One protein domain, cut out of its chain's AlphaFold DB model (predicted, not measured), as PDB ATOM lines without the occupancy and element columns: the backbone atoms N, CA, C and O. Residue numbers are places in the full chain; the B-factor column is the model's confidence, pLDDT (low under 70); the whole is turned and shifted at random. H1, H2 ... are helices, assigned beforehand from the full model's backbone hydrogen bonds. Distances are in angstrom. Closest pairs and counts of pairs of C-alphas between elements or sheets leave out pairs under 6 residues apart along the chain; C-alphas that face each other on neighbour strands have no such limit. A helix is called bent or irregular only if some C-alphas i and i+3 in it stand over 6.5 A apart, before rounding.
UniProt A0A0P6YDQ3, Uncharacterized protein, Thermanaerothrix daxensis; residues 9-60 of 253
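This is residues 9 to 60 of the 253 residues of an uncharacterized protein of Thermanaerothrix daxensis (UniProt A0A0P6YDQ3). One helix, H1, sticks out by itself as an arm, joined by the drawn-out residues 21 to 28 to a small body in which the short helix H2 packs on the last part of the longest helix, H3. Between H2 and H3 the chain makes an open loop, residues 37 to 43, and H3 folds back from it toward H2. The printed part has 52 residues with three named helices, in the order H1, H2, H3, and no named strand, and its class is all helix. It is only just loose, close to compact, with a radius of gyration of the C-alphas of 12.3 A, and spans 29 by 26 by 22 A.

H1 is residues 9 to 20, 16.7 A long, beginning at C-alpha 9 at (185.415, 125.183, 89.496). H2 is residues 30 to 36, beginning at C-alpha 30 at (166.994, 135.659, 104.291); it is irregular, with C-alphas 32 and 35 7.1 A apart. H3 is residues 44 to 59, 22.9 A long, ending at C-alpha 59 at (165.077, 123.300, 100.694). It is irregular, with C-alphas 45 and 48 7.2 A apart, and has a kink of 27 degrees near residue 51.

H1 is apart from H2 and from H3. H2 touches H3, which takes part with residues 54 to 58 alone; the closest C-alphas, of Ser 31 and Leu 57, are 6.4 A apart. The two run opposite ways at a steep tilt of 47 degrees. Every O i to N i+4 pair is within hydrogen-bond range in H1, against 10 of 12 in H3 and 0 of 3 in H2, where 3 of 4 O i to N i+3 pairs are within range.

The C-alphas of Ala 9 and Lys 36, the two farthest apart, are 32.1 A from each other. The printed part has no cut, and both links are short. Residues 9 to 28 and 40 to 46 stand free. The mean pLDDT of the printed part is 82.3, and residues 58 to 60 are under 70.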
ATOM      1  N   ALA A   9     185.782 124.011  90.281       89.12
ATOM      2  CA  ALA A   9     185.415 125.183  89.496       89.12
ATOM      3  C   ALA A   9     184.266 125.942  90.169       89.12
ATOM      4  O   ALA A   9     184.275 127.171  90.220       89.12
ATOM      5  N   ASN A  10     183.305 125.224  90.752       86.44
ATOM      6  CA  ASN A  10     182.235 125.853  91.523       86.44
ATOM      7  C   ASN A  10     182.759 126.524  92.797       86.44
ATOM      8  O   ASN A  10     182.302 127.613  93.119       86.44
ATOM      9  N   ARG A  11     183.742 125.933  93.495       86.12
ATOM     10  CA  ARG A  11     184.376 126.596  94.652       86.12
ATOM     11  C   ARG A  11     185.031 127.916  94.271       86.12
ATOM     12  O   ARG A  11     184.836 128.897  94.977       86.12
ATOM     13  N   GLN A  12     185.773 127.933  93.166       88.75
ATOM     14  CA  GLN A  12     186.423 129.150  92.693       88.75
ATOM     15  C   GLN A  12     185.391 130.233  92.354       88.75
ATOM     16  O   GLN A  12     185.480 131.337  92.876       88.75
ATOM     17  N   ARG A  13     184.359 129.894  91.568       90.62
ATOM     18  CA  ARG A  13     183.293 130.845  91.213       90.62
ATOM     19  C   ARG A  13     182.542 131.375  92.433       90.62
ATOM     20  O   ARG A  13     182.179 132.541  92.457       90.62
ATOM     21  N   LEU A  14     182.292 130.532  93.438       88.50
ATOM     22  CA  LEU A  14     181.637 130.968  94.674       88.50
ATOM     23  C   LEU A  14     182.516 131.931  95.475       88.50
ATOM     24  O   LEU A  14     181.989 132.909  95.982       88.50
ATOM     25  N   ALA A  15     183.829 131.693  95.553       87.81
ATOM     26  CA  ALA A  15     184.755 132.608  96.222       87.81
ATOM     27  C   ALA A  15     184.851 133.964  95.501       87.81
ATOM     28  O   ALA A  15     184.826 135.002  96.150       87.81
ATOM     29  N   GLU A  16     184.896 133.959  94.165       92.06
ATOM     30  CA  GLU A  16     184.866 135.187  93.355       92.06
ATOM     31  C   GLU A  16     183.561 135.977  93.562       92.06
ATOM     32  O   GLU A  16     183.579 137.203  93.651       92.06
ATOM     33  N   LEU A  17     182.420 135.283  93.663       90.06
ATOM     34  CA  LEU A  17     181.131 135.916  93.951       90.06
ATOM     35  C   LEU A  17     181.050 136.466  95.380       90.06
ATOM     36  O   LEU A  17     180.455 137.523  95.566       90.06
ATOM     37  N   ASP A  18     181.620 135.770  96.363       87.81
ATOM     38  CA  ASP A  18     181.648 136.203  97.766       87.81
ATOM     39  C   ASP A  18     182.477 137.485  97.932       87.81
ATOM     40  O   ASP A  18     182.024 138.438  98.560       87.81
ATOM     41  N   ASP A  19     183.636 137.557  97.268       90.44
ATOM     42  CA  ASP A  19     184.486 138.754  97.234       90.44
ATOM     43  C   ASP A  19     183.772 139.940  96.563       90.44
ATOM     44  O   ASP A  19     183.701 141.040  97.114       90.44
ATOM     45  N   LEU A  20     183.132 139.707  95.410       92.81
ATOM     46  CA  LEU A  20     182.369 140.738  94.697       92.81
ATOM     47  C   LEU A  20     181.194 141.286  95.526       92.81
ATOM     48  O   LEU A  20     180.839 142.461  95.411       92.81
ATOM     49  N   LEU A  21     180.555 140.425  96.321       89.88
ATOM     50  CA  LEU A  21     179.360 140.741  97.104       89.88
ATOM     51  C   LEU A  21     179.666 141.069  98.567       89.88
ATOM     52  O   LEU A  21     178.731 141.293  99.329       89.88
ATOM     53  N   GLN A  22     180.940 141.180  98.950       88.50
ATOM     54  CA  GLN A  22     181.371 141.496 100.312       88.50
ATOM     55  C   GLN A  22     180.649 142.709 100.951       88.50
ATOM     56  O   GLN A  22     180.358 142.651 102.146       88.50
ATOM     57  N   PRO A  23     180.309 143.794 100.218       90.62
ATOM     58  CA  PRO A  23     179.582 144.929 100.796       90.62
ATOM     59  C   PRO A  23     178.098 144.653 101.097       90.62
ATOM     60  O   PRO A  23     177.424 145.515 101.659       90.62
ATOM     61  N   VAL A  24     177.550 143.515 100.661       86.88
ATOM     62  CA  VAL A  24     176.127 143.185 100.791       86.88
ATOM     63  C   VAL A  24     175.871 142.513 102.135       86.88
ATOM     64  O   VAL A  24     176.305 141.393 102.388       86.88
ATOM     65  N   GLU A  25     175.093 143.172 102.989       82.81
ATOM     66  CA  GLU A  25     174.672 142.594 104.263       82.81
ATOM     67  C   GLU A  25     173.564 141.552 104.060       82.81
ATOM     68  O   GLU A  25     172.501 141.835 103.498       82.81
ATOM     69  N   ILE A  26     173.799 140.331 104.545       75.38
ATOM     70  CA  ILE A  26     172.811 139.249 104.506       75.38
ATOM     71  C   ILE A  26     171.968 139.312 105.789       75.38
ATOM     72  O   ILE A  26     172.514 139.148 106.883       75.38
ATOM     73  N   PRO A  27     170.639 139.509 105.704       75.25
ATOM     74  CA  PRO A  27     169.786 139.500 106.885       75.25
ATOM     75  C   PRO A  27     169.747 138.105 107.524       75.25
ATOM     76  O   PRO A  27     169.718 137.087 106.833       75.25
ATOM     77  N   THR A  28     169.648 138.059 108.856       71.00
ATOM     78  CA  THR A  28     169.672 136.822 109.665       71.00
ATOM     79  C   THR A  28     168.605 135.796 109.261       71.00
ATOM     80  O   THR A  28     168.772 134.603 109.492       71.00
ATOM     81  N   SER A  29     167.509 136.245 108.639       72.44
ATOM     82  CA  SER A  29     166.464 135.389 108.072       72.44
ATOM     83  C   SER A  29     166.198 135.767 106.617       72.44
ATOM     84  O   SER A  29     165.185 136.379 106.288       72.44
ATOM     85  N   ALA A  30     167.131 135.418 105.729       71.44
ATOM     86  CA  ALA A  30     166.994 135.659 104.291       71.44
ATOM     87  C   ALA A  30     165.701 135.052 103.708       71.44
ATOM     88  O   ALA A  30     165.083 135.648 102.824       71.44
ATOM     89  N   SER A  31     165.239 133.918 104.248       70.25
ATOM     90  CA  SER A  31     164.004 133.255 103.816       70.25
ATOM     91  C   SER A  31     162.750 134.121 103.995       70.25
ATOM     92  O   SER A  31     161.874 134.098 103.133       70.25
ATOM     93  N   ALA A  32     162.689 134.960 105.037       74.69
ATOM     94  CA  ALA A  32     161.554 135.851 105.309       74.69
ATOM     95  C   ALA A  32     161.401 137.010 104.301       74.69
ATOM     96  O   ALA A  32     160.377 137.702 104.291       74.69
ATOM     97  N   TYR A  33     162.417 137.246 103.466       77.94
ATOM     98  CA  TYR A  33     162.410 138.297 102.448       77.94
ATOM     99  C   TYR A  33     162.145 137.765 101.037       77.94
ATOM    100  O   TYR A  33     161.852 138.564 100.150       77.94
ATOM    101  N   LEU A  34     162.192 136.444 100.824       80.94
ATOM    102  CA  LEU A  34     162.049 135.836  99.495       80.94
ATOM    103  C   LEU A  34     160.726 136.218  98.821       80.94
ATOM    104  O   LEU A  34     160.719 136.564  97.645       80.94
ATOM    105  N   ASP A  35     159.623 136.229  99.568       82.06
ATOM    106  CA  ASP A  35     158.297 136.533  99.011       82.06
ATOM    107  C   ASP A  35     158.042 138.044  98.825       82.06
ATOM    108  O   ASP A  35     157.041 138.434  98.228       82.06
ATOM    109  N   LYS A  36     158.949 138.908  99.306       84.25
ATOM    110  CA  LYS A  36     158.868 140.375  99.160       84.25
ATOM    111  C   LYS A  36     159.602 140.894  97.921       84.25
ATOM    112  O   LYS A  36     159.527 142.082  97.614       84.25
ATOM    113  N   ILE A  37     160.353 140.032  97.240       85.69
ATOM    114  CA  ILE A  37     161.154 140.409  96.077       85.69
ATOM    115  C   ILE A  37     160.274 140.357  94.828       85.69
ATOM    116  O   ILE A  37     159.759 139.307  94.447       85.69
ATOM    117  N   HIS A  38     160.125 141.507  94.172       86.94
ATOM    118  CA  HIS A  38     159.396 141.640  92.916       86.94
ATOM    119  C   HIS A  38     160.351 142.004  91.782       86.94
ATOM    120  O   HIS A  38     161.139 142.945  91.890       86.94
ATOM    121  N   PHE A  39     160.261 141.268  90.676       88.62
ATOM    122  CA  PHE A  39     161.075 141.534  89.499       88.62
ATOM    123  C   PHE A  39     160.457 142.644  88.652       88.62
ATOM    124  O   PHE A  39     159.275 142.625  88.318       88.62
ATOM    125  N   THR A  40     161.285 143.621  88.300       90.56
ATOM    126  CA  THR A  40     160.992 144.637  87.290       90.56
ATOM    127  C   THR A  40     161.785 144.344  86.019       90.56
ATOM    128  O   THR A  40     162.723 143.543  86.019       90.56
ATOM    129  N   ARG A  41     161.496 145.078  84.937       86.31
ATOM    130  CA  ARG A  41     162.231 144.977  83.664       86.31
ATOM    131  C   ARG A  41     163.759 145.097  83.819       86.31
ATOM    132  O   ARG A  41     164.491 144.529  83.019       86.31
ATOM    133  N   LEU A  42     164.248 145.826  84.828       88.62
ATOM    134  CA  LEU A  42     165.684 146.016  85.080       88.62
ATOM    135  C   LEU A  42     166.333 144.847  85.840       88.62
ATOM    136  O   LEU A  42     167.541 144.641  85.731       88.62
ATOM    137  N   SER A  43     165.547 144.078  86.595       88.00
ATOM    138  CA  SER A  43     166.031 142.980  87.441       88.00
ATOM    139  C   SER A  43     165.710 141.591  86.888       88.00
ATOM    140  O   SER A  43     166.212 140.611  87.427       88.00
ATOM    141  N   GLU A  44     164.915 141.488  85.818       88.19
ATOM    142  CA  GLU A  44     164.460 140.222  85.215       88.19
ATOM    143  C   GLU A  44     165.606 139.233  84.948       88.19
ATOM    144  O   GLU A  44     165.477 138.035  85.187       88.19
ATOM    145  N   ARG A  45     166.780 139.741  84.546       90.00
ATOM    146  CA  ARG A  45     167.984 138.924  84.306       90.00
ATOM    147  C   ARG A  45     168.440 138.102  85.519       90.00
ATOM    148  O   ARG A  45     169.102 137.086  85.343       90.00
ATOM    149  N   PHE A  46     168.105 138.529  86.737       87.94
ATOM    150  CA  PHE A  46     168.473 137.838  87.975       87.94
ATOM    151  C   PHE A  46     167.445 136.790  88.402       87.94
ATOM    152  O   PHE A  46     167.732 136.009  89.307       87.94
ATOM    153  N   LYS A  47     166.274 136.735  87.757       82.50
ATOM    154  CA  LYS A  47     165.169 135.866  88.167       82.50
ATOM    155  C   LYS A  47     165.574 134.394  88.226       82.50
ATOM    156  O   LYS A  47     165.285 133.734  89.212       82.50
ATOM    157  N   GLY A  48     166.310 133.896  87.232       79.19
ATOM    158  CA  GLY A  48     166.769 132.501  87.228       79.19
ATOM    159  C   GLY A  48     167.712 132.166  88.393       79.19
ATOM    160  O   GLY A  48     167.541 131.142  89.051       79.19
ATOM    161  N   ALA A  49     168.673 133.048  88.689       85.62
ATOM    162  CA  ALA A  49     169.586 132.872  89.821       85.62
ATOM    163  C   ALA A  49     168.851 132.986  91.166       85.62
ATOM    164  O   ALA A  49     169.119 132.213  92.083       85.62
ATOM    165  N   PHE A  50     167.893 133.911  91.266       86.19
ATOM    166  CA  PHE A  50     167.040 134.066  92.438       86.19
ATOM    167  C   PHE A  50     166.146 132.851  92.672       86.19
ATOM    168  O   PHE A  50     166.083 132.371  93.796       86.19
ATOM    169  N   ASP A  51     165.490 132.329  91.634       79.44
ATOM    170  CA  ASP A  51     164.640 131.145  91.742       79.44
ATOM    171  C   ASP A  51     165.471 129.959  92.250       79.44
ATOM    172  O   ASP A  51     165.059 129.271  93.182       79.44
ATOM    173  N   LEU A  52     166.690 129.777  91.730       78.94
ATOM    174  CA  LEU A  52     167.617 128.750  92.203       78.94
ATOM    175  C   LEU A  52     168.047 128.976  93.665       78.94
ATOM    176  O   LEU A  52     168.010 128.043  94.465       78.94
ATOM    177  N   ALA A  53     168.409 130.205  94.042       81.62
ATOM    178  CA  ALA A  53     168.750 130.549  95.424       81.62
ATOM    179  C   ALA A  53     167.567 130.326  96.379       81.62
ATOM    180  O   ALA A  53     167.745 129.769  97.460       81.62
ATOM    181  N   ARG A  54     166.347 130.690  95.965       79.44
ATOM    182  CA  ARG A  54     165.094 130.447  96.691       79.44
ATOM    183  C   ARG A  54     164.856 128.954  96.881       79.44
ATOM    184  O   ARG A  54     164.508 128.549  97.986       79.44
ATOM    185  N   LEU A  55     165.077 128.135  95.850       73.00
ATOM    186  CA  LEU A  55     164.991 126.677  95.961       73.00
ATOM    187  C   LEU A  55     165.976 126.131  96.992       73.00
ATOM    188  O   LEU A  55     165.572 125.341  97.846       73.00
ATOM    189  N   PHE A  56     167.235 126.581  96.952       74.00
ATOM    190  CA  PHE A  56     168.222 126.191  97.952       74.00
ATOM    191  C   PHE A  56     167.759 126.600  99.347       74.00
ATOM    192  O   PHE A  56     167.585 125.703 100.160       74.00
ATOM    193  N   LEU A  57     167.475 127.889  99.584       74.12
ATOM    194  CA  LEU A  57     167.082 128.473 100.878       74.12
ATOM    195  C   LEU A  57     165.807 127.857 101.483       74.12
ATOM    196  O   LEU A  57     165.745 127.670 102.693       74.12
ATOM    197  N   LEU A  58     164.801 127.513 100.670       69.12
ATOM    198  CA  LEU A  58     163.588 126.831 101.146       69.12
ATOM    199  C   LEU A  58     163.823 125.330 101.389       69.12
ATOM    200  O   LEU A  58     163.313 124.770 102.361       69.12
ATOM    201  N   GLY A  59     164.639 124.691 100.545       59.28
ATOM    202  CA  GLY A  59     165.077 123.300 100.694       59.28
ATOM    203  C   GLY A  59     166.032 123.055 101.870       59.28
ATOM    204  O   GLY A  59     166.286 121.906 102.217       59.28
ATOM    205  N   GLN A  60     166.538 124.110 102.520       53.19
ATOM    206  CA  GLN A  60     167.420 124.034 103.696       53.19
ATOM    207  C   GLN A  60     166.728 123.558 104.987       53.19
ATOM    208  O   GLN A  60     167.391 123.413 106.008       53.19
TER     209      GLN A  60